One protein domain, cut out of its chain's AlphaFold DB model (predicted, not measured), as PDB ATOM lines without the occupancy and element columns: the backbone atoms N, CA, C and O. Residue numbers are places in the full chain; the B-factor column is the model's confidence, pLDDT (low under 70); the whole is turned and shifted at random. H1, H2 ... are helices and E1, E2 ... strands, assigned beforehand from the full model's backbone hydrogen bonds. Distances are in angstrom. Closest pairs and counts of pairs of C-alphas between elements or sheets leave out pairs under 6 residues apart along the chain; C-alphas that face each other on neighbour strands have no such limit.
ATOM      1  N   ASN A  49     163.006 108.211 119.991       84.69
ATOM      2  CA  ASN A  49     161.692 108.804 119.744       84.69
ATOM      3  C   ASN A  49     161.082 109.447 120.993       84.69
ATOM      4  O   ASN A  49     160.060 110.126 120.874       84.69
ATOM      5  N   ALA A  50     161.693 109.239 122.158       84.50
ATOM      6  CA  ALA A  50     161.261 109.861 123.393       84.50
ATOM      7  C   ALA A  50     161.473 111.389 123.383       84.50
ATOM      8  O   ALA A  50     162.196 111.945 122.546       84.50
ATOM      9  N   ASP A  51     160.791 112.070 124.297       83.81
ATOM     10  CA  ASP A  51     161.011 113.472 124.644       83.81
ATOM     11  C   ASP A  51     162.310 113.668 125.457       83.81
ATOM     12  O   ASP A  51     163.075 112.726 125.693       83.81
ATOM     13  N   GLU A  52     162.583 114.908 125.870       82.25
ATOM     14  CA  GLU A  52     163.770 115.272 126.659       82.25
ATOM     15  C   GLU A  52     163.830 114.589 128.034       82.25
ATOM     16  O   GLU A  52     164.913 114.379 128.582       82.25
ATOM     17  N   ASN A  53     162.678 114.158 128.546       83.00
ATOM     18  CA  ASN A  53     162.528 113.430 129.798       83.00
ATOM     19  C   ASN A  53     162.565 111.899 129.609       83.00
ATOM     20  O   ASN A  53     162.384 111.144 130.574       83.00
ATOM     21  N   GLY A  54     162.808 111.416 128.383       82.44
ATOM     22  CA  GLY A  54     162.860 109.992 128.053       82.44
ATOM     23  C   GLY A  54     161.487 109.313 128.059       82.44
ATOM     24  O   GLY A  54     161.407 108.095 128.252       82.44
ATOM     25  N   LYS A  55     160.407 110.079 127.875       84.12
ATOM     26  CA  LYS A  55     159.017 109.614 127.861       84.12
ATOM     27  C   LYS A  55     158.377 109.812 126.485       84.12
ATOM     28  O   LYS A  55     158.885 110.506 125.614       84.12
ATOM     29  N   TYR A  56     157.276 109.112 126.261       86.44
ATOM     30  CA  TYR A  56     156.361 109.341 125.147       86.44
ATOM     31  C   TYR A  56     155.019 108.711 125.498       86.44
ATOM     32  O   TYR A  56     154.961 107.730 126.247       86.44
ATOM     33  N   GLU A  57     153.942 109.254 124.947       87.75
ATOM     34  CA  GLU A  57     152.610 108.698 125.136       87.75
ATOM     35  C   GLU A  57     152.239 107.803 123.951       87.75
ATOM     36  O   GLU A  57     152.455 108.150 122.787       87.75
ATOM     37  N   ILE A  58     151.702 106.616 124.244       89.12
ATOM     38  CA  ILE A  58     151.242 105.674 123.223       89.12
ATOM     39  C   ILE A  58     149.720 105.626 123.241       89.12
ATOM     40  O   ILE A  58     149.124 104.906 124.040       89.12
ATOM     41  N   ASN A  59     149.104 106.252 122.246       89.56
ATOM     42  CA  ASN A  59     147.663 106.190 122.042       89.56
ATOM     43  C   ASN A  59     147.345 105.130 120.988       89.56
ATOM     44  O   ASN A  59     147.703 105.255 119.816       89.56
ATOM     45  N   THR A  60     146.731 104.020 121.408       92.00
ATOM     46  CA  THR A  60     146.372 102.912 120.511       92.00
ATOM     47  C   THR A  60     144.861 102.712 120.484       92.00
ATOM     48  O   THR A  60     144.278 102.293 121.479       92.00
ATOM     49  N   LEU A  61     144.252 102.931 119.318       93.06
ATOM     50  CA  LEU A  61     142.852 102.617 119.051       93.06
ATOM     51  C   LEU A  61     142.755 101.225 118.429       93.06
ATOM     52  O   LEU A  61     143.323 100.982 117.361       93.06
ATOM     53  N   TYR A  62     142.050 100.315 119.098       92.38
ATOM     54  CA  TYR A  62     141.759  98.979 118.589       92.38
ATOM     55  C   TYR A  62     140.413  98.963 117.869       92.38
ATOM     56  O   TYR A  62     139.460  99.596 118.316       92.38
ATOM     57  N   PHE A  63     140.349  98.212 116.774       92.81
ATOM     58  CA  PHE A  63     139.127  97.994 116.009       92.81
ATOM     59  C   PHE A  63     138.699  96.538 116.130       92.81
ATOM     60  O   PHE A  63     139.537  95.631 116.078       92.81
ATOM     61  N   ASP A  64     137.392  96.337 116.238       94.00
ATOM     62  CA  ASP A  64     136.755  95.029 116.182       94.00
ATOM     63  C   ASP A  64     135.459  95.114 115.366       94.00
ATOM     64  O   ASP A  64     135.012  96.203 114.991       94.00
ATOM     65  N   ASP A  65     134.878  93.961 115.054       92.00
ATOM     66  CA  ASP A  65     133.532  93.899 114.500       92.00
ATOM     67  C   ASP A  65     132.466  94.030 115.601       92.00
ATOM     68  O   ASP A  65     132.746  93.961 116.795       92.00
ATOM     69  N   TYR A  66     131.203  94.181 115.203       93.94
ATOM     70  CA  TYR A  66     130.077  94.286 116.142       93.94
ATOM     71  C   TYR A  66     129.855  93.029 117.009       93.94
ATOM     72  O   TYR A  66     128.970  93.025 117.863       93.94
ATOM     73  N   LYS A  67     130.585  91.937 116.750       93.69
ATOM     74  CA  LYS A  67     130.493  90.667 117.478       93.69
ATOM     75  C   LYS A  67     131.655  90.463 118.448       93.69
ATOM     76  O   LYS A  67     131.680  89.408 119.093       93.69
ATOM     77  N   ASP A  68     132.580  91.414 118.561       91.31
ATOM     78  CA  ASP A  68     133.815  91.287 119.337       91.31
ATOM     79  C   ASP A  68     134.629  90.046 118.932       91.31
ATOM     80  O   ASP A  68     135.189  89.331 119.776       91.31
ATOM     81  N   THR A  69     134.627  89.706 117.639       89.56
ATOM     82  CA  THR A  69     135.258  88.475 117.149       89.56
ATOM     83  C   THR A  69     136.756  88.473 117.452       89.56
ATOM     84  O   THR A  69     137.286  87.459 117.921       89.56
ATOM     85  N   CYS A  70     137.455  89.597 117.244       88.00
ATOM     86  CA  CYS A  70     138.889  89.675 117.515       88.00
ATOM     87  C   CYS A  70     139.171  89.561 119.011       88.00
ATOM     88  O   CYS A  70     140.100  88.849 119.395       88.00
ATOM     89  N   ALA A  71     138.398  90.231 119.864       88.62
ATOM     90  CA  ALA A  71     138.547  90.140 121.311       88.62
ATOM     91  C   ALA A  71     138.360  88.697 121.803       88.62
ATOM     92  O   ALA A  71     139.233  88.173 122.499       88.62
ATOM     93  N   LYS A  72     137.293  88.015 121.372       88.62
ATOM     94  CA  LYS A  72     136.999  86.626 121.764       88.62
ATOM     95  C   LYS A  72     138.106  85.660 121.354       88.62
ATOM     96  O   LYS A  72     138.591  84.914 122.200       88.62
ATOM     97  N   LEU A  73     138.570  85.725 120.103       87.88
ATOM     98  CA  LEU A  73     139.686  84.899 119.618       87.88
ATOM     99  C   LEU A  73     141.003  85.231 120.336       87.88
ATOM    100  O   LEU A  73     141.816  84.357 120.642       87.88
ATOM    101  N   ASN A  74     141.227  86.514 120.636       86.81
ATOM    102  CA  ASN A  74     142.404  86.938 121.381       86.81
ATOM    103  C   ASN A  74     142.392  86.427 122.822       86.81
ATOM    104  O   ASN A  74     143.474  86.147 123.332       86.81
ATOM    105  N   VAL A  75     141.228  86.272 123.452       86.75
ATOM    106  CA  VAL A  75     141.099  85.715 124.805       86.75
ATOM    107  C   VAL A  75     141.176  84.189 124.789       86.75
ATOM    108  O   VAL A  75     141.963  83.634 125.551       86.75
ATOM    109  N   SER A  76     140.440  83.511 123.899       86.31
ATOM    110  CA  SER A  76     140.402  82.038 123.840       86.31
ATOM    111  C   SER A  76     141.740  81.419 123.437       86.31
ATOM    112  O   SER A  76     142.059  80.299 123.820       86.31
ATOM    113  N   GLY A  77     142.552  82.157 122.677       77.88
ATOM    114  CA  GLY A  77     143.850  81.687 122.208       77.88
ATOM    115  C   GLY A  77     143.806  80.615 121.140       77.88
ATOM    116  O   GLY A  77     144.837  80.017 120.836       77.88
ATOM    117  N   GLU A  78     142.643  80.441 120.528       68.19
ATOM    118  CA  GLU A  78     142.430  79.524 119.426       68.19
ATOM    119  C   GLU A  78     142.827  80.174 118.089       68.19
ATOM    120  O   GLU A  78     142.404  81.279 117.745       68.19
ATOM    121  N   GLY A  79     143.643  79.469 117.303       69.38
ATOM    122  CA  GLY A  79     143.905  79.799 115.901       69.38
ATOM    123  C   GLY A  79     144.725  81.073 115.638       69.38
ATOM    124  O   GLY A  79     145.602  81.475 116.406       69.38
ATOM    125  N   LYS A  80     144.484  81.684 114.469       73.44
ATOM    126  CA  LYS A  80     145.151  82.919 114.027       73.44
ATOM    127  C   LYS A  80     144.508  84.123 114.721       73.44
ATOM    128  O   LYS A  80     143.405  84.530 114.375       73.44
ATOM    129  N   ARG A  81     145.228  84.708 115.679       80.31
ATOM    130  CA  ARG A  81     144.851  85.951 116.364       80.31
ATOM    131  C   ARG A  81     145.064  87.163 115.454       80.31
ATOM    132  O   ARG A  81     146.194  87.431 115.043       80.31
ATOM    133  N   PHE A  82     144.004  87.926 115.202       83.31
ATOM    134  CA  PHE A  82     144.075  89.205 114.497       83.31
ATOM    135  C   PHE A  82     143.908  90.372 115.474       83.31
ATOM    136  O   PHE A  82     143.186  90.286 116.469       83.31
ATOM    137  N   LYS A  83     144.638  91.458 115.209       87.06
ATOM    138  CA  LYS A  83     144.587  92.707 115.974       87.06
ATOM    139  C   LYS A  83     144.658  93.867 114.994       87.06
ATOM    140  O   LYS A  83     145.714  94.107 114.410       87.06
ATOM    141  N   TYR A  84     143.552  94.579 114.834       89.88
ATOM    142  CA  TYR A  84     143.483  95.784 114.017       89.88
ATOM    143  C   TYR A  84     143.652  96.993 114.929       89.88
ATOM    144  O   TYR A  84     142.929  97.131 115.916       89.88
ATOM    145  N   ARG A  85     144.652  97.835 114.651       93.25
ATOM    146  CA  ARG A  85     144.934  99.010 115.479       93.25
ATOM    147  C   ARG A  85     145.531 100.161 114.686       93.25
ATOM    148  O   ARG A  85     146.375  99.934 113.822       93.25
ATOM    149  N   ILE A  86     145.163 101.379 115.066       92.44
ATOM    150  CA  ILE A  86     145.915 102.597 114.749       92.44
ATOM    151  C   ILE A  86     146.672 102.992 116.017       92.44
ATOM    152  O   ILE A  86     146.115 102.946 117.113       92.44
ATOM    153  N   ARG A  87     147.957 103.328 115.881       90.69
ATOM    154  CA  ARG A  87     148.803 103.787 116.986       90.69
ATOM    155  C   ARG A  87     149.385 105.147 116.642       90.69
ATOM    156  O   ARG A  87     150.011 105.282 115.595       90.69
ATOM    157  N   ILE A  88     149.227 106.088 117.557       87.56
ATOM    158  CA  ILE A  88     149.846 107.408 117.522       87.56
ATOM    159  C   ILE A  88     150.844 107.471 118.680       87.56
ATOM    160  O   ILE A  88     150.602 106.904 119.750       87.56
ATOM    161  N   MET A  89     151.991 108.092 118.424       84.00
ATOM    162  CA  MET A  89     152.996 108.396 119.436       84.00
ATOM    163  C   MET A  89     153.101 109.911 119.522       84.00
ATOM    164  O   MET A  89     153.451 110.550 118.529       84.00
ATOM    165  N   GLU A  90     152.767 110.469 120.678       76.50
ATOM    166  CA  GLU A  90     152.877 111.903 120.931       76.50
ATOM    167  C   GLU A  90     154.037 112.151 121.890       76.50
ATOM    168  O   GLU A  90     154.237 111.422 122.868       76.50
ATOM    169  N   LYS A  91     154.834 113.173 121.574       69.06
ATOM    170  CA  LYS A  91     155.784 113.739 122.528       69.06
ATOM    171  C   LYS A  91     154.971 114.617 123.458       69.06
ATOM    172  O   LYS A  91     154.271 115.502 122.968       69.06
ATOM    173  N   ILE A  92     155.037 114.357 124.756       61.56
ATOM    174  CA  ILE A  92     154.373 115.211 125.733       61.56
ATOM    175  C   ILE A  92     155.179 116.518 125.753       61.56
ATOM    176  O   ILE A  92     156.373 116.464 126.034       61.56
ATOM    177  N   PRO A  93     154.602 117.677 125.388       58.44
ATOM    178  CA  PRO A  93     155.317 118.938 125.513       58.44
ATOM    179  C   PRO A  93     155.487 119.269 127.000       58.44
ATOM    180  O   PRO A  93     154.521 119.197 127.760       58.44
ATOM    181  N   ASP A  94     156.693 119.666 127.404       59.59
ATOM    182  CA  ASP A  94     157.096 119.919 128.797       59.59
ATOM    183  C   ASP A  94     156.462 121.181 129.428       59.59
ATOM    184  O   ASP A  94     157.122 121.938 130.131       59.59
ATOM    185  N   SER A  95     155.177 121.470 129.184       58.19
ATOM    186  CA  SER A  95     154.523 122.673 129.724       58.19
ATOM    187  C   SER A  95     153.062 122.469 130.127       58.19
ATOM    188  O   SER A  95     152.138 122.897 129.446       58.19
ATOM    189  N   TYR A  96     152.882 121.881 131.311       45.06
ATOM    190  CA  TYR A  96     151.960 122.386 132.338       45.06
ATOM    191  C   TYR A  96     152.600 122.116 133.708       45.06
ATOM    192  O   TYR A  96     152.320 121.100 134.346       45.06
ATOM    193  N   GLY A  97     153.504 123.005 134.123       39.81
ATOM    194  CA  GLY A  97     154.231 122.939 135.394       39.81
ATOM    195  C   GLY A  97     155.400 123.901 135.417       39.81
ATOM    196  O   GLY A  97     156.475 123.486 134.946       39.81
TER     197      GLY A  97
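Overview. This is residues 49 to 97 of the 97 residues of the protein "VTC domain-containing protein" of bacterium 0.1xD8-82 (UniProt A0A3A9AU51). What shape does the printed part have? It is a long, narrow ribbon of two antiparallel strands, E1 and E2, with the short helix H1 at the end where the chain passes from E1 to E2, and with the two ends of the printed part at the other end. What is it made of? The printed part has 49 residues, with two named strands and one named helix in the order E1, H1, E2; the class is mixed, helices and strands, with 22 residues, under half, in named elements. It is extended, a rod spanning 46 by 19 by 15 A, with a radius of gyration of the C-alphas of 16.3 A.

Along the chain. Where does the first element run? E1 is residues 57 to 63, 19.5 A from first to last C-alpha, beginning with C-alpha 57 at (152.610, 108.698, 125.136). What follows it? H1 is residues 69 to 76, 10.6 A long, and E2 is residues 84 to 90, 19.9 A long, ending with C-alpha 90 at (152.877, 111.903, 120.931).

Arrangement. How do the strands pair? E1 and E2 are antiparallel neighbours, with 162 degrees between their directions. The C-alphas of Thr 60 and Arg 87 face each other at 4.4 A; N 57 and O 90, 3.0 A apart, and N 63 and O 84, 2.9 A apart, are within hydrogen-bond range. How is H1 joined to them? A tight link of 5 residues joins E1 to H1, and a short link of 7 residues joins H1 to E2. In H1 every O i to N i+4 pair is within hydrogen-bond range.

Size, cuts and confidence. How large is it? The two C-alphas farthest apart, those of Gly 79 and Gly 97, are 48.5 A apart. Is it unbroken and confident? The printed part has no cut, and neither link is long. The model's mean pLDDT over the printed part is 82.1, with residues 78 to 79 and 91 to 97 under 70.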